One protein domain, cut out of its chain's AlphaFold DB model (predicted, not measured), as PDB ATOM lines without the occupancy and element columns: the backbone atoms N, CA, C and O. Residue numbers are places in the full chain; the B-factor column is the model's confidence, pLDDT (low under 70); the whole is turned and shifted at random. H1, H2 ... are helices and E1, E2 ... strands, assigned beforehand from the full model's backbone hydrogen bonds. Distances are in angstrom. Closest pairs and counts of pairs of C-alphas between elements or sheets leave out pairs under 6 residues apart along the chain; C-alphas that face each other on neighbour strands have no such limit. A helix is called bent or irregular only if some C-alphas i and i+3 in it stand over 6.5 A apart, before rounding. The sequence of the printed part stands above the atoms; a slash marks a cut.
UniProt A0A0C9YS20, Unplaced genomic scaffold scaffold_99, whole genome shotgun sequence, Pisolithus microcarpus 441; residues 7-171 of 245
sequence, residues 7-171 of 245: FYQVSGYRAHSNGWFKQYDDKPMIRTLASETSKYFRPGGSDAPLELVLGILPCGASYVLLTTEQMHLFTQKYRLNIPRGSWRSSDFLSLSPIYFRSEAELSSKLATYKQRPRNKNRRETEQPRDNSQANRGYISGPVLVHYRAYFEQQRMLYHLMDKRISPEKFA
ATOM      1  N   PHE A   7     195.610 169.210 274.070       96.88
ATOM      2  CA  PHE A   7     196.328 170.477 273.994       96.88
ATOM      3  C   PHE A   7     195.897 171.322 272.798       96.88
ATOM      4  O   PHE A   7     195.556 170.806 271.732       96.88
ATOM      5  N   TYR A   8     195.967 172.639 272.968       96.38
ATOM      6  CA  TYR A   8     195.509 173.607 271.981       96.38
ATOM      7  C   TYR A   8     196.555 174.686 271.736       96.38
ATOM      8  O   TYR A   8     197.025 175.327 272.667       96.38
ATOM      9  N   GLN A   9     196.898 174.916 270.476       95.12
ATOM     10  CA  GLN A   9     197.950 175.856 270.085       95.12
ATOM     11  C   GLN A   9     197.497 177.320 270.148       95.12
ATOM     12  O   GLN A   9     196.466 177.671 269.573       95.12
ATOM     13  N   VAL A  10     198.320 178.163 270.784       90.25
ATOM     14  CA  VAL A  10     198.003 179.558 271.141       90.25
ATOM     15  C   VAL A  10     198.426 180.586 270.088       90.25
ATOM     16  O   VAL A  10     197.901 181.685 270.091       90.25
ATOM     17  N   SER A  11     199.327 180.280 269.156       89.88
ATOM     18  CA  SER A  11     199.620 181.159 268.005       89.88
ATOM     19  C   SER A  11     200.435 180.409 266.949       89.88
ATOM     20  O   SER A  11     200.827 179.256 267.151       89.88
ATOM     21  N   GLY A  12     200.686 181.049 265.811       87.94
ATOM     22  CA  GLY A  12     201.496 180.527 264.716       87.94
ATOM     23  C   GLY A  12     200.712 179.729 263.677       87.94
ATOM     24  O   GLY A  12     199.507 179.902 263.486       87.94
ATOM     25  N   TYR A  13     201.424 178.868 262.950       88.12
ATOM     26  CA  TYR A  13     200.853 178.117 261.834       88.12
ATOM     27  C   TYR A  13     199.668 177.252 262.279       88.12
ATOM     28  O   TYR A  13     199.842 176.359 263.102       88.12
ATOM     29  N   ARG A  14     198.474 177.511 261.721       87.25
ATOM     30  CA  ARG A  14     197.224 176.782 262.025       87.25
ATOM     31  C   ARG A  14     196.881 176.718 263.522       87.25
ATOM     32  O   ARG A  14     196.332 175.724 263.991       87.25
ATOM     33  N   ALA A  15     197.191 177.773 264.269       90.44
ATOM     34  CA  ALA A  15     196.839 177.840 265.678       90.44
ATOM     35  C   ALA A  15     195.328 177.744 265.914       90.44
ATOM     36  O   ALA A  15     194.517 178.261 265.143       90.44
ATOM     37  N   HIS A  16     194.966 177.108 267.027       91.94
ATOM     38  CA  HIS A  16     193.576 176.916 267.432       91.94
ATOM     39  C   HIS A  16     192.941 178.249 267.859       91.94
ATOM     40  O   HIS A  16     191.745 178.457 267.680       91.94
ATOM     41  N   SER A  17     193.756 179.178 268.360       87.06
ATOM     42  CA  SER A  17     193.358 180.528 268.768       87.06
ATOM     43  C   SER A  17     193.056 181.492 267.614       87.06
ATOM     44  O   SER A  17     192.499 182.560 267.862       87.06
ATOM     45  N   ASN A  18     193.359 181.136 266.356       84.75
ATOM     46  CA  ASN A  18     193.175 182.028 265.198       84.75
ATOM     47  C   ASN A  18     191.727 182.535 265.030       84.75
ATOM     48  O   ASN A  18     191.509 183.551 264.378       84.75
ATOM     49  N   GLY A  19     190.740 181.831 265.594       79.00
ATOM     50  CA  GLY A  19     189.325 182.211 265.542       79.00
ATOM     51  C   GLY A  19     188.831 183.098 266.691       79.00
ATOM     52  O   GLY A  19     187.657 183.457 266.694       79.00
ATOM     53  N   TRP A  20     189.664 183.423 267.685       82.19
ATOM     54  CA  TRP A  20     189.221 184.142 268.888       82.19
ATOM     55  C   TRP A  20     189.161 185.646 268.737       82.19
ATOM     56  O   TRP A  20     188.207 186.279 269.183       82.19
ATOM     57  N   PHE A  21     190.180 186.216 268.112       77.00
ATOM     58  CA  PHE A  21     190.312 187.651 267.952       77.00
ATOM     59  C   PHE A  21     190.327 187.948 266.456       77.00
ATOM     60  O   PHE A  21     191.009 187.280 265.675       77.00
ATOM     61  N   LYS A  22     189.486 188.897 266.031       65.19
ATOM     62  CA  LYS A  22     189.331 189.247 264.614       65.19
ATOM     63  C   LYS A  22     190.693 189.681 264.033       65.19
ATOM     64  O   LYS A  22     191.489 190.298 264.729       65.19
ATOM     65  N   GLN A  23     190.920 189.402 262.745       56.81
ATOM     66  CA  GLN A  23     192.035 189.927 261.927       56.81
ATOM     67  C   GLN A  23     193.456 189.394 262.200       56.81
ATOM     68  O   GLN A  23     194.417 190.065 261.834       56.81
ATOM     69  N   TYR A  24     193.629 188.191 262.762       60.66
ATOM     70  CA  TYR A  24     194.972 187.641 263.043       60.66
ATOM     71  C   TYR A  24     195.835 188.561 263.934       60.66
ATOM     72  O   TYR A  24     197.066 188.467 263.923       60.66
ATOM     73  N   ASP A  25     195.209 189.469 264.693       71.19
ATOM     74  CA  ASP A  25     195.917 190.295 265.659       71.19
ATOM     75  C   ASP A  25     196.128 189.482 266.937       71.19
ATOM     76  O   ASP A  25     195.198 189.213 267.697       71.19
ATOM     77  N   ASP A  26     197.375 189.070 267.164       82.25
ATOM     78  CA  ASP A  26     197.761 188.360 268.380       82.25
ATOM     79  C   ASP A  26     197.752 189.282 269.613       82.25
ATOM     80  O   ASP A  26     197.760 188.777 270.733       82.25
ATOM     81  N   LYS A  27     197.765 190.619 269.464       88.81
ATOM     82  CA  LYS A  27     197.933 191.535 270.610       88.81
ATOM     83  C   LYS A  27     196.811 191.417 271.646       88.81
ATOM     84  O   LYS A  27     197.149 191.274 272.821       88.81
ATOM     85  N   PRO A  28     195.510 191.432 271.279       89.44
ATOM     86  CA  PRO A  28     194.440 191.244 272.251       89.44
ATOM     87  C   PRO A  28     194.577 189.906 272.973       89.44
ATOM     88  O   PRO A  28     194.549 189.877 274.194       89.44
ATOM     89  N   MET A  29     194.841 188.823 272.239       90.56
ATOM     90  CA  MET A  29     195.050 187.498 272.821       90.56
ATOM     91  C   MET A  29     196.214 187.472 273.816       90.56
ATOM     92  O   MET A  29     196.065 186.945 274.916       90.56
ATOM     93  N   ILE A  30     197.367 188.027 273.432       93.88
ATOM     94  CA  ILE A  30     198.571 188.102 274.267       93.88
ATOM     95  C   ILE A  30     198.263 188.860 275.554       93.88
ATOM     96  O   ILE A  30     198.539 188.347 276.636       93.88
ATOM     97  N   ARG A  31     197.651 190.043 275.443       94.38
ATOM     98  CA  ARG A  31     197.266 190.866 276.592       94.38
ATOM     99  C   ARG A  31     196.286 190.128 277.499       94.38
ATOM    100  O   ARG A  31     196.459 190.112 278.714       94.38
ATOM    101  N   THR A  32     195.285 189.474 276.915       93.31
ATOM    102  CA  THR A  32     194.291 188.692 277.653       93.31
ATOM    103  C   THR A  32     194.942 187.522 278.398       93.31
ATOM    104  O   THR A  32     194.713 187.378 279.596       93.31
ATOM    105  N   LEU A  33     195.808 186.738 277.748       94.44
ATOM    106  CA  LEU A  33     196.551 185.645 278.394       94.44
ATOM    107  C   LEU A  33     197.504 186.144 279.480       94.44
ATOM    108  O   LEU A  33     197.563 185.559 280.558       94.44
ATOM    109  N   ALA A  34     198.234 187.229 279.223       95.00
ATOM    110  CA  ALA A  34     199.138 187.822 280.201       95.00
ATOM    111  C   ALA A  34     198.384 188.330 281.443       95.00
ATOM    112  O   ALA A  34     198.907 188.235 282.550       95.00
ATOM    113  N   SER A  35     197.145 188.802 281.278       93.62
ATOM    114  CA  SER A  35     196.275 189.240 282.378       93.62
ATOM    115  C   SER A  35     195.613 188.104 283.171       93.62
ATOM    116  O   SER A  35     194.902 188.369 284.140       93.62
ATOM    117  N   GLU A  36     195.801 186.843 282.779       94.38
ATOM    118  CA  GLU A  36     195.169 185.715 283.459       94.38
ATOM    119  C   GLU A  36     195.848 185.423 284.804       94.38
ATOM    120  O   GLU A  36     197.067 185.278 284.875       94.38
ATOM    121  N   THR A  37     195.052 185.329 285.871       93.69
ATOM    122  CA  THR A  37     195.520 185.188 287.262       93.69
ATOM    123  C   THR A  37     195.052 183.906 287.940       93.69
ATOM    124  O   THR A  37     195.437 183.636 289.076       93.69
ATOM    125  N   SER A  38     194.224 183.094 287.278       93.06
ATOM    126  CA  SER A  38     193.754 181.834 287.855       93.06
ATOM    127  C   SER A  38     194.902 180.855 288.114       93.06
ATOM    128  O   SER A  38     195.880 180.786 287.368       93.06
ATOM    129  N   LYS A  39     194.728 180.004 289.135       93.31
ATOM    130  CA  LYS A  39     195.704 178.973 289.539       93.31
ATOM    131  C   LYS A  39     196.133 178.016 288.417       93.31
ATOM    132  O   LYS A  39     197.193 177.413 288.493       93.31
ATOM    133  N   TYR A  40     195.325 177.873 287.364       93.31
ATOM    134  CA  TYR A  40     195.644 177.026 286.210       93.31
ATOM    135  C   TYR A  40     196.701 177.646 285.294       93.31
ATOM    136  O   TYR A  40     197.459 176.931 284.633       93.31
ATOM    137  N   PHE A  41     196.744 178.975 285.246       96.06
ATOM    138  CA  PHE A  41     197.700 179.758 284.475       96.06
ATOM    139  C   PHE A  41     198.855 180.259 285.337       96.06
ATOM    140  O   PHE A  41     199.954 180.408 284.819       96.06
ATOM    141  N   ARG A  42     198.640 180.473 286.639       95.94
ATOM    142  CA  ARG A  42     199.677 180.882 287.594       95.94
ATOM    143  C   ARG A  42     199.587 180.037 288.874       95.94
ATOM    144  O   ARG A  42     198.981 180.467 289.855       95.94
ATOM    145  N   PRO A  43     200.160 178.816 288.882       92.06
ATOM    146  CA  PRO A  43     200.051 177.895 290.020       92.06
ATOM    147  C   PRO A  43     200.599 178.454 291.341       92.06
ATOM    148  O   PRO A  43     200.099 178.099 292.402       92.06
ATOM    149  N   GLY A  44     201.584 179.356 291.279       90.88
ATOM    150  CA  GLY A  44     202.172 180.018 292.449       90.88
ATOM    151  C   GLY A  44     201.437 181.275 292.937       90.88
ATOM    152  O   GLY A  44     201.986 181.985 293.771       90.88
ATOM    153  N   GLY A  45     200.245 181.588 292.412       92.44
ATOM    154  CA  GLY A  45     199.470 182.783 292.776       92.44
ATOM    155  C   GLY A  45     199.486 183.888 291.712       92.44
ATOM    156  O   GLY A  45     200.089 183.733 290.656       92.44
ATOM    157  N   SER A  46     198.809 185.010 291.977       89.88
ATOM    158  CA  SER A  46     198.597 186.094 290.995       89.88
ATOM    159  C   SER A  46     199.888 186.687 290.431       89.88
ATOM    160  O   SER A  46     199.926 187.040 289.253       89.88
ATOM    161  N   ASP A  47     200.942 186.738 291.246       90.75
ATOM    162  CA  ASP A  47     202.229 187.344 290.884       90.75
ATOM    163  C   ASP A  47     203.230 186.322 290.316       90.75
ATOM    164  O   ASP A  47     204.282 186.688 289.790       90.75
ATOM    165  N   ALA A  48     202.909 185.024 290.383       94.88
ATOM    166  CA  ALA A  48     203.734 183.973 289.794       94.88
ATOM    167  C   ALA A  48     203.696 184.060 288.263       94.88
ATOM    168  O   ALA A  48     202.678 184.467 287.712       94.88
ATOM    169  N   PRO A  49     204.755 183.673 287.533       96.81
ATOM    170  CA  PRO A  49     204.767 183.752 286.073       96.81
ATOM    171  C   PRO A  49     203.644 182.928 285.427       96.81
ATOM    172  O   PRO A  49     203.223 181.896 285.949       96.81
ATOM    173  N   LEU A  50     203.205 183.369 284.246       97.56
ATOM    174  CA  LEU A  50     202.254 182.652 283.402       97.56
ATOM    175  C   LEU A  50     202.870 181.325 282.945       97.56
ATOM    176  O   LEU A  50     203.865 181.334 282.226       97.56
ATOM    177  N   GLU A  51     202.266 180.202 283.321       97.56
ATOM    178  CA  GLU A  51     202.684 178.850 282.951       97.56
ATOM    179  C   GLU A  51     201.802 178.279 281.832       97.56
ATOM    180  O   GLU A  51     200.646 177.888 282.045       97.56
ATOM    181  N   LEU A  52     202.387 178.161 280.643       97.50
ATOM    182  CA  LEU A  52     201.810 177.465 279.491       97.50
ATOM    183  C   LEU A  52     202.576 176.160 279.222       97.50
ATOM    184  O   LEU A  52     203.525 175.820 279.931       97.50
ATOM    185  N   VAL A  53     202.184 175.426 278.181       97.81
ATOM    186  CA  VAL A  53     202.855 174.183 277.776       97.81
ATOM    187  C   VAL A  53     203.649 174.409 276.490       97.81
ATOM    188  O   VAL A  53     203.143 174.975 275.526       97.81
ATOM    189  N   LEU A  54     204.898 173.959 276.449       97.81
ATOM    190  CA  LEU A  54     205.717 173.872 275.246       97.81
ATOM    191  C   LEU A  54     205.687 172.429 274.735       97.81
ATOM    192  O   LEU A  54     206.270 171.535 275.345       97.81
ATOM    193  N   GLY A  55     205.011 172.208 273.609       96.62
ATOM    194  CA  GLY A  55     204.995 170.915 272.930       96.62
ATOM    195  C   GLY A  55     206.064 170.844 271.847       96.62
ATOM    196  O   GLY A  55     206.180 171.774 271.050       96.62
ATOM    197  N   ILE A  56     206.823 169.749 271.800       95.19
ATOM    198  CA  ILE A  56     207.787 169.434 270.737       95.19
ATOM    199  C   ILE A  56     207.255 168.251 269.925       95.19
ATOM    200  O   ILE A  56     207.064 167.168 270.470       95.19
ATOM    201  N   LEU A  57     207.019 168.450 268.630       92.81
ATOM    202  CA  LEU A  57     206.557 167.412 267.710       92.81
ATOM    203  C   LEU A  57     207.674 166.415 267.343       92.81
ATOM    204  O   LEU A  57     208.856 166.750 267.459       92.81
ATOM    205  N   PRO A  58     207.321 165.240 266.783       90.69
ATOM    206  CA  PRO A  58     208.263 164.269 266.225       90.69
ATOM    207  C   PRO A  58     209.175 164.764 265.108       90.69
ATOM    208  O   PRO A  58     210.098 164.049 264.762       90.69
ATOM    209  N   CYS A  59     208.918 165.936 264.526       87.25
ATOM    210  CA  CYS A  59     209.818 166.579 263.564       87.25
ATOM    211  C   CYS A  59     210.750 167.624 264.211       87.25
ATOM    212  O   CYS A  59     211.586 168.221 263.537       87.25
ATOM    213  N   GLY A  60     210.608 167.877 265.517       89.25
ATOM    214  CA  GLY A  60     211.361 168.879 266.280       89.25
ATOM    215  C   GLY A  60     210.738 170.280 266.289       89.25
ATOM    216  O   GLY A  60     211.191 171.148 267.045       89.25
ATOM    217  N   ALA A  61     209.679 170.505 265.501       91.56
ATOM    218  CA  ALA A  61     208.886 171.727 265.568       91.56
ATOM    219  C   ALA A  61     208.268 171.880 266.962       91.56
ATOM    220  O   ALA A  61     207.948 170.901 267.632       91.56
ATOM    221  N   SER A  62     208.103 173.122 267.400       94.56
ATOM    222  CA  SER A  62     207.578 173.434 268.724       94.56
ATOM    223  C   SER A  62     206.357 174.323 268.652       94.56
ATOM    224  O   SER A  62     206.267 175.148 267.746       94.56
ATOM    225  N   TYR A  63     205.487 174.227 269.650       96.31
ATOM    226  CA  TYR A  63     204.320 175.090 269.782       96.31
ATOM    227  C   TYR A  63     204.052 175.425 271.245       96.31
ATOM    228  O   TYR A  63     204.307 174.613 272.134       96.31
ATOM    229  N   VAL A  64     203.538 176.632 271.485       97.31
ATOM    230  CA  VAL A  64     203.003 177.036 272.790       97.31
ATOM    231  C   VAL A  64     201.531 176.649 272.840       97.31
ATOM    232  O   VAL A  64     200.767 176.973 271.924       97.31
ATOM    233  N   LEU A  65     201.153 175.936 273.893       97.62
ATOM    234  CA  LEU A  65     199.884 175.245 274.027       97.62
ATOM    235  C   LEU A  65     199.191 175.602 275.350       97.62
ATOM    236  O   LEU A  65     199.850 175.870 276.357       97.62
ATOM    237  N   LEU A  66     197.861 175.532 275.343       96.94
ATOM    238  CA  LEU A  66     197.017 175.436 276.535       96.94
ATOM    239  C   LEU A  66     196.612 173.985 276.759       96.94
ATOM    240  O   LEU A  66     196.361 173.259 275.790       96.94
ATOM    241  N   THR A  67     196.472 173.588 278.022       96.12
ATOM    242  CA  THR A  67     195.733 172.365 278.361       96.12
ATOM    243  C   THR A  67     194.237 172.550 278.122       96.12
ATOM    244  O   THR A  67     193.758 173.657 277.874       96.12
ATOM    245  N   THR A  68     193.479 171.461 278.208       94.06
ATOM    246  CA  THR A  68     192.019 171.492 278.057       94.06
ATOM    247  C   THR A  68     191.347 172.341 279.134       94.06
ATOM    248  O   THR A  68     190.464 173.137 278.830       94.06
ATOM    249  N   GLU A  69     191.817 172.257 280.373       93.75
ATOM    250  CA  GLU A  69     191.312 173.032 281.507       93.75
ATOM    251  C   GLU A  69     191.607 174.521 281.314       93.75
ATOM    252  O   GLU A  69     190.704 175.351 281.405       93.75
ATOM    253  N   GLN A  70     192.858 174.859 280.974       95.50
ATOM    254  CA  GLN A  70     193.255 176.235 280.662       95.50
ATOM    255  C   GLN A  70     192.421 176.802 279.509       95.50
ATOM    256  O   GLN A  70     191.925 177.924 279.589       95.50
ATOM    257  N   MET A  71     192.233 176.005 278.458       94.50
ATOM    258  CA  MET A  71     191.450 176.355 277.282       94.50
ATOM    259  C   MET A  71     189.984 176.656 277.623       94.50
ATOM    260  O   MET A  71     189.458 177.706 277.245       94.50
ATOM    261  N   HIS A  72     189.314 175.759 278.349       92.75
ATOM    262  CA  HIS A  72     187.910 175.934 278.715       92.75
ATOM    263  C   HIS A  72     187.698 177.142 279.623       92.75
ATOM    264  O   HIS A  72     186.809 177.947 279.363       92.75
ATOM    265  N   LEU A  73     188.546 177.316 280.636       93.50
ATOM    266  CA  LEU A  73     188.448 178.458 281.542       93.50
ATOM    267  C   LEU A  73     188.666 179.780 280.808       93.50
ATOM    268  O   LEU A  73     187.902 180.725 280.998       93.50
ATOM    269  N   PHE A  74     189.675 179.831 279.938       93.38
ATOM    270  CA  PHE A  74     189.972 181.014 279.143       93.38
ATOM    271  C   PHE A  74     188.803 181.370 278.218       93.38
ATOM    272  O   PHE A  74     188.300 182.492 278.235       93.38
ATOM    273  N   THR A  75     188.315 180.402 277.443       93.31
ATOM    274  CA  THR A  75     187.216 180.637 276.497       93.31
ATOM    275  C   THR A  75     185.911 181.010 277.197       93.31
ATOM    276  O   THR A  75     185.244 181.947 276.761       93.31
ATOM    277  N   GLN A  76     185.581 180.375 278.325       93.69
ATOM    278  CA  GLN A  76     184.401 180.716 279.122       93.69
ATOM    279  C   GLN A  76     184.486 182.136 279.693       93.69
ATOM    280  O   GLN A  76     183.548 182.921 279.537       93.69
ATOM    281  N   LYS A  77     185.614 182.489 280.324       94.25
ATOM    282  CA  LYS A  77     185.821 183.799 280.959       94.25
ATOM    283  C   LYS A  77     185.707 184.949 279.960       94.25
ATOM    284  O   LYS A  77     185.088 185.965 280.263       94.25
ATOM    285  N   TYR A  78     186.267 184.774 278.766       90.62
ATOM    286  CA  TYR A  78     186.304 185.811 277.733       90.62
ATOM    287  C   TYR A  78     185.206 185.665 276.668       90.62
ATOM    288  O   TYR A  78     185.225 186.391 275.677       90.62
ATOM    289  N   ARG A  79     184.232 184.763 276.877       91.81
ATOM    290  CA  ARG A  79     183.108 184.493 275.956       91.81
ATOM    291  C   ARG A  79     183.570 184.200 274.520       91.81
ATOM    292  O   ARG A  79     182.985 184.681 273.552       91.81
ATOM    293  N   LEU A  80     184.641 183.420 274.392       90.50
ATOM    294  CA  LEU A  80     185.229 183.006 273.119       90.50
ATOM    295  C   LEU A  80     184.709 181.627 272.707       90.50
ATOM    296  O   LEU A  80     184.388 180.786 273.545       90.50
ATOM    297  N   ASN A  81     184.697 181.361 271.402       88.69
ATOM    298  CA  ASN A  81     184.367 180.034 270.890       88.69
ATOM    299  C   ASN A  81     185.483 179.033 271.209       88.69
ATOM    300  O   ASN A  81     186.662 179.309 270.975       88.69
ATOM    301  N   ILE A  82     185.112 177.841 271.672       87.94
ATOM    302  CA  ILE A  82     186.068 176.747 271.853       87.94
ATOM    303  C   ILE A  82     186.520 176.269 270.462       87.94
ATOM    304  O   ILE A  82     185.670 175.919 269.636       87.94
ATOM    305  N   PRO A  83     187.833 176.261 270.168       88.69
ATOM    306  CA  PRO A  83     188.332 175.787 268.884       88.69
ATOM    307  C   PRO A  83     187.952 174.326 268.623       88.69
ATOM    308  O   PRO A  83     187.947 173.498 269.533       88.69
ATOM    309  N   ARG A  84     187.670 173.995 267.357       85.62
ATOM    310  CA  ARG A  84     187.506 172.600 266.929       85.62
ATOM    311  C   ARG A  84     188.873 171.952 266.744       85.62
ATOM    312  O   ARG A  84     189.789 172.579 266.219       85.62
ATOM    313  N   GLY A  85     188.962 170.673 267.094       88.44
ATOM    314  CA  GLY A  85     190.217 169.933 267.042       88.44
ATOM    315  C   GLY A  85     191.115 170.239 268.238       88.44
ATOM    316  O   GLY A  85     190.983 171.256 268.911       88.44
ATOM    317  N   SER A  86     191.996 169.293 268.528       94.12
ATOM    318  CA  SER A  86     192.960 169.375 269.616       94.12
ATOM    319  C   SER A  86     194.080 168.393 269.335       94.12
ATOM    320  O   SER A  86     193.825 167.326 268.770       94.12
ATOM    321  N   TRP A  87     195.274 168.692 269.819       95.81
ATOM    322  CA  TRP A  87     196.366 167.732 269.823       95.81
ATOM    323  C   TRP A  87     196.224 166.763 270.995       95.81
ATOM    324  O   TRP A  87     195.800 167.145 272.090       95.81
ATOM    325  N   ARG A  88     196.588 165.504 270.774       96.00
ATOM    326  CA  ARG A  88     196.746 164.491 271.820       96.00
ATOM    327  C   ARG A  88     198.148 164.593 272.406       96.00
ATOM    328  O   ARG A  88     199.084 165.000 271.725       96.00
ATOM    329  N   SER A  89     198.321 164.151 273.648       95.38
ATOM    330  CA  SER A  89     199.656 164.031 274.247       95.38
ATOM    331  C   SER A  89     200.614 163.175 273.409       95.38
ATOM    332  O   SER A  89     201.778 163.533 273.265       95.38
ATOM    333  N   SER A  90     200.104 162.107 272.784       94.25
ATOM    334  CA  SER A  90     200.850 161.209 271.892       94.25
ATOM    335  C   SER A  90     201.399 161.872 270.629       94.25
ATOM    336  O   SER A  90     202.242 161.287 269.959       94.25
ATOM    337  N   ASP A  91     200.913 163.064 270.279       94.62
ATOM    338  CA  ASP A  91     201.370 163.775 269.086       94.62
ATOM    339  C   ASP A  91     202.692 164.522 269.338       94.62
ATOM    340  O   ASP A  91     203.283 165.062 268.405       94.62
ATOM    341  N   PHE A  92     203.169 164.557 270.589       94.50
ATOM    342  CA  PHE A  92     204.383 165.252 271.004       94.50
ATOM    343  C   PHE A  92     205.424 164.278 271.565       94.50
ATOM    344  O   PHE A  92     205.104 163.352 272.305       94.50
ATOM    345  N   LEU A  93     206.701 164.536 271.276       94.06
ATOM    346  CA  LEU A  93     207.834 163.876 271.937       94.06
ATOM    347  C   LEU A  93     208.083 164.424 273.345       94.06
ATOM    348  O   LEU A  93     208.626 163.731 274.203       94.06
ATOM    349  N   SER A  94     207.743 165.692 273.570       95.38
ATOM    350  CA  SER A  94     207.898 166.350 274.862       95.38
ATOM    351  C   SER A  94     206.815 167.400 275.050       95.38
ATOM    352  O   SER A  94     206.524 168.162 274.129       95.38
ATOM    353  N   LEU A  95     206.275 167.468 276.260       96.88
ATOM    354  CA  LEU A  95     205.366 168.503 276.738       96.88
ATOM    355  C   LEU A  95     205.991 169.062 278.006       96.88
ATOM    356  O   LEU A  95     206.050 168.331 278.982       96.88
ATOM    357  N   SER A  96     206.499 170.293 278.002       96.81
ATOM    358  CA  SER A  96     207.193 170.890 279.155       96.81
ATOM    359  C   SER A  96     206.591 172.231 279.575       96.81
ATOM    360  O   SER A  96     205.996 172.914 278.743       96.81
ATOM    361  N   PRO A  97     206.699 172.643 280.852       97.06
ATOM    362  CA  PRO A  97     206.217 173.956 281.281       97.06
ATOM    363  C   PRO A  97     207.006 175.072 280.597       97.06
ATOM    364  O   PRO A  97     208.229 175.008 280.523       97.06
ATOM    365  N   ILE A  98     206.357 176.136 280.140       97.38
ATOM    366  CA  ILE A  98     207.031 177.365 279.704       97.38
ATOM    367  C   ILE A  98     206.443 178.559 280.449       97.38
ATOM    368  O   ILE A  98     205.226 178.695 280.551       97.38
ATOM    369  N   TYR A  99     207.330 179.400 280.980       97.25
ATOM    370  CA  TYR A  99     206.983 180.486 281.887       97.25
ATOM    371  C   TYR A  99     207.182 181.845 281.225       97.25
ATOM    372  O   TYR A  99     208.190 182.056 280.551       97.25
ATOM    373  N   PHE A 100     206.258 182.771 281.471       98.00
ATOM    374  CA  PHE A 100     206.358 184.164 281.038       98.00
ATOM    375  C   PHE A 100     206.078 185.090 282.217       98.00
ATOM    376  O   PHE A 100     205.004 185.040 282.821       98.00
ATOM    377  N   ARG A 101     207.041 185.945 282.562       96.88
ATOM    378  CA  ARG A 101     206.895 186.928 283.645       96.88
ATOM    379  C   ARG A 101     206.105 188.152 283.205       96.88
ATOM    380  O   ARG A 101     205.455 188.781 284.031       96.88
ATOM    381  N   SER A 102     206.146 188.479 281.916       96.75
ATOM    382  CA  SER A 102     205.516 189.679 281.369       96.75
ATOM    383  C   SER A 102     204.801 189.422 280.045       96.75
ATOM    384  O   SER A 102     205.098 188.470 279.317       96.75
ATOM    385  N   GLU A 103     203.884 190.329 279.701       97.12
ATOM    386  CA  GLU A 103     203.256 190.386 278.378       97.12
ATOM    387  C   GLU A 103     204.307 190.493 277.260       97.12
ATOM    388  O   GLU A 103     204.179 189.853 276.217       97.12
ATOM    389  N   ALA A 104     205.385 191.248 277.496       97.62
ATOM    390  CA  ALA A 104     206.468 191.438 276.537       97.62
ATOM    391  C   ALA A 104     207.228 190.133 276.242       97.62
ATOM    392  O   ALA A 104     207.516 189.843 275.080       97.62
ATOM    393  N   GLU A 105     207.507 189.315 277.263       97.75
ATOM    394  CA  GLU A 105     208.137 187.999 277.084       97.75
ATOM    395  C   GLU A 105     207.244 187.050 276.273       97.75
ATOM    396  O   GLU A 105     207.718 186.412 275.328       97.75
ATOM    397  N   LEU A 106     205.946 186.998 276.600       97.44
ATOM    398  CA  LEU A 106     204.971 186.200 275.853       97.44
ATOM    399  C   LEU A 106     204.881 186.671 274.396       97.44
ATOM    400  O   LEU A 106     204.958 185.858 273.475       97.44
ATOM    401  N   SER A 107     204.776 187.984 274.182       96.69
ATOM    402  CA  SER A 107     204.713 188.603 272.856       96.69
ATOM    403  C   SER A 107     205.948 188.282 272.015       96.69
ATOM    404  O   SER A 107     205.824 187.803 270.886       96.69
ATOM    405  N   SER A 108     207.144 188.453 272.586       96.56
ATOM    406  CA  SER A 108     208.416 188.131 271.935       96.56
ATOM    407  C   SER A 108     208.485 186.657 271.539       96.56
ATOM    408  O   SER A 108     208.821 186.322 270.400       96.56
ATOM    409  N   LYS A 109     208.071 185.754 272.437       96.25
ATOM    410  CA  LYS A 109     208.029 184.323 272.136       96.25
ATOM    411  C   LYS A 109     207.042 184.004 271.016       96.25
ATOM    412  O   LYS A 109     207.413 183.292 270.082       96.25
ATOM    413  N   LEU A 110     205.811 184.513 271.080       94.81
ATOM    414  CA  LEU A 110     204.786 184.241 270.068       94.81
ATOM    415  C   LEU A 110     205.130 184.855 268.704       94.81
ATOM    416  O   LEU A 110     204.859 184.237 267.675       94.81
ATOM    417  N   ALA A 111     205.854 185.978 268.673       93.94
ATOM    418  CA  ALA A 111     206.385 186.552 267.439       93.94
ATOM    419  C   ALA A 111     207.300 185.576 266.674       93.94
ATOM    420  O   ALA A 111     207.289 185.572 265.442       93.94
ATOM    421  N   THR A 112     208.025 184.687 267.367       94.62
ATOM    422  CA  THR A 112     208.878 183.674 266.710       94.62
ATOM    423  C   THR A 112     208.093 182.609 265.935       94.62
ATOM    424  O   THR A 112     208.661 181.968 265.046       94.62
ATOM    425  N   TYR A 113     206.799 182.440 266.235       92.69
ATOM    426  CA  TYR A 113     205.893 181.490 265.579       92.69
ATOM    427  C   TYR A 113     205.098 182.106 264.420       92.69
ATOM    428  O   TYR A 113     204.425 181.380 263.678       92.69
ATOM    429  N   LYS A 114     205.189 183.426 264.219       90.12
ATOM    430  CA  LYS A 114     204.542 184.099 263.090       90.12
ATOM    431  C   LYS A 114     205.087 183.571 261.768       90.12
ATOM    432  O   LYS A 114     206.297 183.400 261.592       90.12
ATOM    433  N   GLN A 115     204.175 183.310 260.835       87.25
ATOM    434  CA  GLN A 115     204.547 182.914 259.483       87.25
ATOM    435  C   GLN A 115     205.239 184.077 258.784       87.25
ATOM    436  O   GLN A 115     204.779 185.219 258.834       87.25
ATOM    437  N   ARG A 116     206.348 183.780 258.112       82.81
ATOM    438  CA  ARG A 116     206.997 184.747 257.234       82.81
ATOM    439  C   ARG A 116     206.139 184.937 255.982       82.81
ATOM    440  O   ARG A 116     205.546 183.955 255.517       82.81
ATOM    441  N   PRO A 117     206.098 186.158 255.414       77.38
ATOM    442  CA  PRO A 117     205.379 186.423 254.177       77.38
ATOM    443  C   PRO A 117     205.713 185.380 253.112       77.38
ATOM    444  O   PRO A 117     206.869 184.972 252.955       77.38
ATOM    445  N   ARG A 118     204.685 184.911 252.403       68.25
ATOM    446  CA  ARG A 118     204.841 183.911 251.348       68.25
ATOM    447  C   ARG A 118     205.757 184.480 250.260       68.25
ATOM    448  O   ARG A 118     205.513 185.572 249.755       68.25
ATOM    449  N   ASN A 119     206.794 183.732 249.885       65.62
ATOM    450  CA  ASN A 119     207.631 184.092 248.743       65.62
ATOM    451  C   ASN A 119     206.767 184.073 247.470       65.62
ATOM    452  O   ASN A 119     206.081 183.077 247.226       65.62
ATOM    453  N   LYS A 120     206.807 185.146 246.665       61.06
ATOM    454  CA  LYS A 120     205.976 185.306 245.452       61.06
ATOM    455  C   LYS A 120     206.126 184.151 244.446       61.06
ATOM    456  O   LYS A 120     205.197 183.868 243.707       61.06
ATOM    457  N   ASN A 121     207.248 183.430 244.486       62.44
ATOM    458  CA  ASN A 121     207.578 182.351 243.546       62.44
ATOM    459  C   ASN A 121     207.067 180.957 243.962       62.44
ATOM    460  O   ASN A 121     207.423 179.960 243.337       62.44
ATOM    461  N   ARG A 122     206.281 180.841 245.041       63.19
ATOM    462  CA  ARG A 122     205.827 179.536 245.542       63.19
ATOM    463  C   ARG A 122     204.588 179.047 244.789       63.19
ATOM    464  O   ARG A 122     203.516 179.633 244.959       63.19
ATOM    465  N   ARG A 123     204.733 177.947 244.040       64.25
ATOM    466  CA  ARG A 123     203.664 177.301 243.250       64.25
ATOM    467  C   ARG A 123     202.399 177.090 244.091       64.25
ATOM    468  O   ARG A 123     202.486 176.726 245.263       64.25
ATOM    469  N   GLU A 124     201.224 177.316 243.503       61.91
ATOM    470  CA  GLU A 124     199.926 177.125 244.177       61.91
ATOM    471  C   GLU A 124     199.705 175.694 244.676       61.91
ATOM    472  O   GLU A 124     199.021 175.493 245.675       61.91
ATOM    473  N   THR A 125     200.349 174.715 244.040       61.03
ATOM    474  CA  THR A 125     200.252 173.290 244.375       61.03
ATOM    475  C   THR A 125     201.050 172.875 245.613       61.03
ATOM    476  O   THR A 125     200.864 171.771 246.123       61.03
ATOM    477  N   GLU A 126     201.936 173.727 246.135       69.81
ATOM    478  CA  GLU A 126     202.696 173.395 247.336       69.81
ATOM    479  C   GLU A 126     201.877 173.634 248.603       69.81
ATOM    480  O   GLU A 126     201.540 174.774 248.938       69.81
ATOM    481  N   GLN A 127     201.640 172.566 249.373       69.12
ATOM    482  CA  GLN A 127     200.969 172.701 250.660       69.12
ATOM    483  C   GLN A 127     201.699 173.712 251.562       69.12
ATOM    484  O   GLN A 127     202.933 173.668 251.682       69.12
ATOM    485  N   PRO A 128     200.963 174.618 252.228       71.81
ATOM    486  CA  PRO A 128     201.561 175.541 253.172       71.81
ATOM    487  C   PRO A 128     202.281 174.752 254.275       71.81
ATOM    488  O   PRO A 128     201.806 173.733 254.772       71.81
ATOM    489  N   ARG A 129     203.485 175.212 254.601       83.06
ATOM    490  CA  ARG A 129     204.398 174.618 255.578       83.06
ATOM    491  C   ARG A 129     204.784 175.722 256.549       83.06
ATOM    492  O   ARG A 129     204.877 176.872 256.121       83.06
ATOM    493  N   ASP A 130     205.015 175.366 257.807       86.00
ATOM    494  CA  ASP A 130     205.293 176.322 258.882       86.00
ATOM    495  C   ASP A 130     206.654 177.031 258.703       86.00
ATOM    496  O   ASP A 130     207.686 176.628 259.213       86.00
ATOM    497  N   ASN A 131     206.706 178.152 258.001       88.44
ATOM    498  CA  ASN A 131     207.975 178.844 257.747       88.44
ATOM    499  C   ASN A 131     208.403 179.795 258.885       88.44
ATOM    500  O   ASN A 131     209.230 180.689 258.661       88.44
ATOM    501  N   SER A 132     207.831 179.640 260.084       90.56
ATOM    502  CA  SER A 132     208.129 180.501 261.227       90.56
ATOM    503  C   SER A 132     209.593 180.402 261.644       90.56
ATOM    504  O   SER A 132     210.273 179.400 261.418       90.56
ATOM    505  N   GLN A 133     210.105 181.450 262.287       92.12
ATOM    506  CA  GLN A 133     211.485 181.455 262.773       92.12
ATOM    507  C   GLN A 133     211.760 180.288 263.730       92.12
ATOM    508  O   GLN A 133     212.834 179.692 263.653       92.12
ATOM    509  N   ALA A 134     210.796 179.955 264.591       91.12
ATOM    510  CA  ALA A 134     210.915 178.875 265.561       91.12
ATOM    511  C   ALA A 134     210.966 177.477 264.924       91.12
ATOM    512  O   ALA A 134     211.620 176.593 265.480       91.12
ATOM    513  N   ASN A 135     210.295 177.276 263.779       91.50
ATOM    514  CA  ASN A 135     210.057 175.941 263.222       91.50
ATOM    515  C   ASN A 135     210.670 175.700 261.827       91.50
ATOM    516  O   ASN A 135     210.765 174.548 261.409       91.50
ATOM    517  N   ARG A 136     211.174 176.731 261.130       87.00
ATOM    518  CA  ARG A 136     211.703 176.620 259.750       87.00
ATOM    519  C   ARG A 136     212.771 175.538 259.544       87.00
ATOM    520  O   ARG A 136     212.869 175.000 258.449       87.00
ATOM    521  N   GLY A 137     213.572 175.232 260.567       84.19
ATOM    522  CA  GLY A 137     214.638 174.223 260.499       84.19
ATOM    523  C   GLY A 137     214.169 172.777 260.694       84.19
ATOM    524  O   GLY A 137     214.971 171.864 260.557       84.19
ATOM    525  N   TYR A 138     212.892 172.563 261.016       82.31
ATOM    526  CA  TYR A 138     212.369 171.285 261.513       82.31
ATOM    527  C   TYR A 138     211.370 170.613 260.559       82.31
ATOM    528  O   TYR A 138     210.758 169.606 260.885       82.31
ATOM    529  N   ILE A 139     211.163 171.174 259.368       69.25
ATOM    530  CA  ILE A 139     210.027 170.819 258.494       69.25
ATOM    531  C   ILE A 139     210.420 169.915 257.326       69.25
ATOM    532  O   ILE A 139     209.563 169.428 256.593       69.25
ATOM    533  N   SER A 140     211.715 169.680 257.145       61.12
ATOM    534  CA  SER A 140     212.252 169.044 255.942       61.12
ATOM    535  C   SER A 140     213.346 168.011 256.215       61.12
ATOM    536  O   SER A 140     214.116 167.709 255.312       61.12
ATOM    537  N   GLY A 141     213.434 167.473 257.433       59.06
ATOM    538  CA  GLY A 141     214.435 166.460 257.780       59.06
ATOM    539  C   GLY A 141     213.830 165.065 257.964       59.06
ATOM    540  O   GLY A 141     212.686 164.972 258.415       59.06
ATOM    541  N   PRO A 142     214.575 163.979 257.669       59.53
ATOM    542  CA  PRO A 142     214.254 162.669 258.233       59.53
ATOM    543  C   PRO A 142     214.201 162.785 259.763       59.53
ATOM    544  O   PRO A 142     214.887 163.639 260.329       59.53
ATOM    545  N   VAL A 143     213.373 161.959 260.414       61.50
ATOM    546  CA  VAL A 143     213.196 161.920 261.879       61.50
ATOM    547  C   VAL A 143     214.555 161.659 262.529       61.50
ATOM    548  O   VAL A 143     215.007 160.525 262.656       61.50
ATOM    549  N   LEU A 144     215.251 162.740 262.859       63.53
ATOM    550  CA  LEU A 144     216.563 162.743 263.479       63.53
ATOM    551  C   LEU A 144     216.359 162.928 264.969       63.53
ATOM    552  O   LEU A 144     215.458 163.641 265.396       63.53
ATOM    553  N   VAL A 145     217.223 162.298 265.756       63.56
ATOM    554  CA  VAL A 145     217.289 162.458 267.208       63.56
ATOM    555  C   VAL A 145     217.067 163.925 267.597       63.56
ATOM    556  O   VAL A 145     217.881 164.804 267.303       63.56
ATOM    557  N   HIS A 146     215.935 164.206 268.242       77.38
ATOM    558  CA  HIS A 146     215.543 165.571 268.567       77.38
ATOM    559  C   HIS A 146     216.108 165.961 269.928       77.38
ATOM    560  O   HIS A 146     215.404 165.939 270.935       77.38
ATOM    561  N   TYR A 147     217.374 166.392 269.940       85.25
ATOM    562  CA  TYR A 147     218.060 166.920 271.130       85.25
ATOM    563  C   TYR A 147     217.233 167.960 271.892       85.25
ATOM    564  O   TYR A 147     217.289 168.027 273.115       85.25
ATOM    565  N   ARG A 148     216.411 168.734 271.174       87.69
ATOM    566  CA  ARG A 148     215.467 169.677 271.769       87.69
ATOM    567  C   ARG A 148     214.418 168.990 272.646       87.69
ATOM    568  O   ARG A 148     214.173 169.458 273.747       87.69
ATOM    569  N   ALA A 149     213.814 167.895 272.186       92.19
ATOM    570  CA  ALA A 149     212.851 167.144 272.987       92.19
ATOM    571  C   ALA A 149     213.522 166.540 274.229       92.19
ATOM    572  O   ALA A 149     212.976 166.651 275.318       92.19
ATOM    573  N   TYR A 150     214.731 165.986 274.094       91.94
ATOM    574  CA  TYR A 150     215.477 165.438 275.235       91.94
ATOM    575  C   TYR A 150     215.857 166.501 276.260       91.94
ATOM    576  O   TYR A 150     215.726 166.273 277.459       91.94
ATOM    577  N   PHE A 151     216.275 167.681 275.801       93.06
ATOM    578  CA  PHE A 151     216.518 168.816 276.682       93.06
ATOM    579  C   PHE A 151     215.253 169.193 277.468       93.06
ATOM    580  O   PHE A 151     215.299 169.353 278.686       93.06
ATOM    581  N   GLU A 152     214.103 169.272 276.795       95.50
ATOM    582  CA  GLU A 152     212.829 169.582 277.450       95.50
ATOM    583  C   GLU A 152     212.367 168.479 278.418       95.50
ATOM    584  O   GLU A 152     211.822 168.792 279.476       95.50
ATOM    585  N   GLN A 153     212.645 167.206 278.122       93.25
ATOM    586  CA  GLN A 153     212.395 166.081 279.032       93.25
ATOM    587  C   GLN A 153     213.295 166.126 280.278       93.25
ATOM    588  O   GLN A 153     212.829 165.860 281.384       93.25
ATOM    589  N   GLN A 154     214.567 166.509 280.141       92.31
ATOM    590  CA  GLN A 154     215.457 166.711 281.291       92.31
ATOM    591  C   GLN A 154     214.993 167.889 282.156       92.31
ATOM    592  O   GLN A 154     214.959 167.792 283.382       92.31
ATOM    593  N   ARG A 155     214.562 168.988 281.524       93.69
ATOM    594  CA  ARG A 155     213.983 170.138 282.229       93.69
ATOM    595  C   ARG A 155     212.690 169.765 282.955       93.69
ATOM    596  O   ARG A 155     212.479 170.194 284.085       93.69
ATOM    597  N   MET A 156     211.855 168.931 282.337       94.25
ATOM    598  CA  MET A 156     210.671 168.352 282.970       94.25
ATOM    599  C   MET A 156     211.039 167.548 284.220       94.25
ATOM    600  O   MET A 156     210.457 167.773 285.276       94.25
ATOM    601  N   LEU A 157     212.032 166.659 284.123       92.50
ATOM    602  CA  LEU A 157     212.506 165.874 285.262       92.50
ATOM    603  C   LEU A 157     212.945 166.769 286.426       92.50
ATOM    604  O   LEU A 157     212.550 166.528 287.563       92.50
ATOM    605  N   TYR A 158     213.702 167.828 286.137       91.19
ATOM    606  CA  TYR A 158     214.084 168.818 287.143       91.19
ATOM    607  C   TYR A 158     212.855 169.438 287.829       91.19
ATOM    608  O   TYR A 158     212.772 169.445 289.054       91.19
ATOM    609  N   HIS A 159     211.863 169.891 287.055       92.25
ATOM    610  CA  HIS A 159     210.639 170.476 287.610       92.25
ATOM    611  C   HIS A 159     209.813 169.491 288.451       92.25
ATOM    612  O   HIS A 159     209.211 169.903 289.443       92.25
ATOM    613  N   LEU A 160     209.796 168.207 288.075       92.06
ATOM    614  CA  LEU A 160     209.160 167.142 288.853       92.06
ATOM    615  C   LEU A 160     209.870 166.929 290.196       92.06
ATOM    616  O   LEU A 160     209.205 166.868 291.227       92.06
ATOM    617  N   MET A 161     211.206 166.856 290.199       89.81
ATOM    618  CA  MET A 161     211.996 166.691 291.429       89.81
ATOM    619  C   MET A 161     211.816 167.872 292.391       89.81
ATOM    620  O   MET A 161     211.672 167.674 293.591       89.81
ATOM    621  N   ASP A 162     211.757 169.089 291.853       88.06
ATOM    622  CA  ASP A 162     211.547 170.347 292.587       88.06
ATOM    623  C   ASP A 162     210.067 170.559 292.985       88.06
ATOM    624  O   ASP A 162     209.706 171.578 293.563       88.06
ATOM    625  N   LYS A 163     209.170 169.619 292.638       88.50
ATOM    626  CA  LYS A 163     207.717 169.686 292.898       88.50
ATOM    627  C   LYS A 163     207.064 170.994 292.421       88.50
ATOM    628  O   LYS A 163     206.050 171.428 292.966       88.50
ATOM    629  N   ARG A 164     207.620 171.630 291.382       89.06
ATOM    630  CA  ARG A 164     207.144 172.929 290.860       89.06
ATOM    631  C   ARG A 164     205.977 172.811 289.892       89.06
ATOM    632  O   ARG A 164     205.386 173.821 289.526       89.06
ATOM    633  N   ILE A 165     205.667 171.594 289.461       92.38
ATOM    634  CA  ILE A 165     204.629 171.312 288.477       92.38
ATOM    635  C   ILE A 165     203.760 170.135 288.907       92.38
ATOM    636  O   ILE A 165     204.220 169.214 289.578       92.38
ATOM    637  N   SER A 166     202.511 170.148 288.447       91.56
ATOM    638  CA  SER A 166     201.613 168.991 288.497       91.56
ATOM    639  C   SER A 166     201.874 168.108 287.263       91.56
ATOM    640  O   SER A 166     201.724 168.598 286.138       91.56
ATOM    641  N   PRO A 167     202.283 166.833 287.431       92.62
ATOM    642  CA  PRO A 167     202.576 165.928 286.313       92.62
ATOM    643  C   PRO A 167     201.398 165.772 285.341       92.62
ATOM    644  O   PRO A 167     201.584 165.711 284.123       92.62
ATOM    645  N   GLU A 168     200.175 165.774 285.869       92.44
ATOM    646  CA  GLU A 168     198.942 165.519 285.124       92.44
ATOM    647  C   GLU A 168     198.701 166.587 284.047       92.44
ATOM    648  O   GLU A 168     198.271 166.273 282.930       92.44
ATOM    649  N   LYS A 169     199.071 167.845 284.342       93.31
ATOM    650  CA  LYS A 169     199.008 168.974 283.399       93.31
ATOM    651  C   LYS A 169     199.831 168.714 282.131       93.31
ATOM    652  O   LYS A 169     199.479 169.189 281.051       93.31
ATOM    653  N   PHE A 170     200.896 167.925 282.248       94.44
ATOM    654  CA  PHE A 170     201.818 167.584 281.164       94.44
ATOM    655  C   PHE A 170     201.621 166.153 280.646       94.44
ATOM    656  O   PHE A 170     202.514 165.604 280.006       94.44
ATOM    657  N   ALA A 171     200.442 165.565 280.888       93.56
ATOM    658  CA  ALA A 171     200.087 164.198 280.499       93.56
ATOM    659  C   ALA A 171     201.013 163.117 281.089       93.56
ATOM    660  O   ALA A 171     201.182 162.046 280.504       93.56
TER     661      ALA A 171
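AT A GLANCE: This is residues 7 to 171 of the 245 residues of an uncharacterized protein of Pisolithus microcarpus 441 (UniProt A0A0C9YS20). A strongly twisted sheet of four strands makes the core, with helices set about it: H3 stands up from the sheet at edge strand E1, H4 runs along the other edge strand, E4, and the long H5 crosses E4. H2 packs on H4, small H1 and H6 graze the sheet, and residues 119 to 127 stick out as a loop. The printed part has 165 residues with six named helices and four named strands, in the order E1 H1 H2 E2 E3 H3 E4 H4 H5 H6; the sheet order is E1 E3 E2 E4, antiparallel throughout. The class is mixed, with 74 residues, under half, in named elements. The whole is compact, with a radius of gyration of the C-alphas of 16.1 A and spans of 50 by 39 by 28 A.

HOW THE PARTS SIT: E1, residues 7 to 9, is antiparallel to E3, residues 62 to 67, with N 8 and O 66 2.9 A apart. H1, residues 16 to 19, only grazes the sheet. H2, residues 26 to 34, touches H4, residues 103 to 111, at a steep tilt of 44 degrees, opposite ways; their closest C-alphas, of Ala 34 and Glu 103, are 5.2 A apart. E2, residues 50 to 56, forms a hairpin with E3, with N 65 and O 53 at 2.7 A. E2 is also antiparallel to E4, residues 94 to 100, with N 54 and O 96 at 2.7 A. H3, residues 68 to 77, stands up from the sheet at 68 degrees. E1, H1 H2, E2 and E3, H3, E4 are split strand-helix-strand units, in each of which two strands of the sheet are joined through helices and have another strand between them, E3 in the first and E2 in the second, and both crossovers are right-handed. H4 has a height over the sheet of 9.4 A and runs along E4, at 11 degrees on the local plane. H5, residues 147 to 161, runs across E4 at 70 degrees on the local plane, at a height over the sheet of 7.1 A; the closest C-alphas, of Ser 94 and Ala 149, are 5.4 A apart. H3, H4 and H5 on one face of the sheet make two layers, one of helices and one of strands. H6, residues 167 to 170, only grazes the sheet. In H2, H3, H4 and H5 every O i to N i+4 pair is within hydrogen-bond range; H1 and H6 are too short for one.

IN THESE COORDINATES: E1 begins at C-alpha 7, (196.328, 170.477, 273.994). H1 is irregular, with C-alphas 16 and 19 7.0 A apart. E2 is 19.1 A long, E3 15.3 A, H3 14.1 A and E4 18.9 A. H5, 21.2 A, ends at C-alpha 161, (211.996, 166.691, 291.429).

THE WHOLE: The C-alphas farthest apart, of Asn 121 and Lys 163, are 51.0 A apart. The printed part has no cut. The links H2 to E2, H3 to E4 and H4 to H5 are long. Residues 22 to 24, 118 to 127 and 139 to 145 have pLDDT under 70.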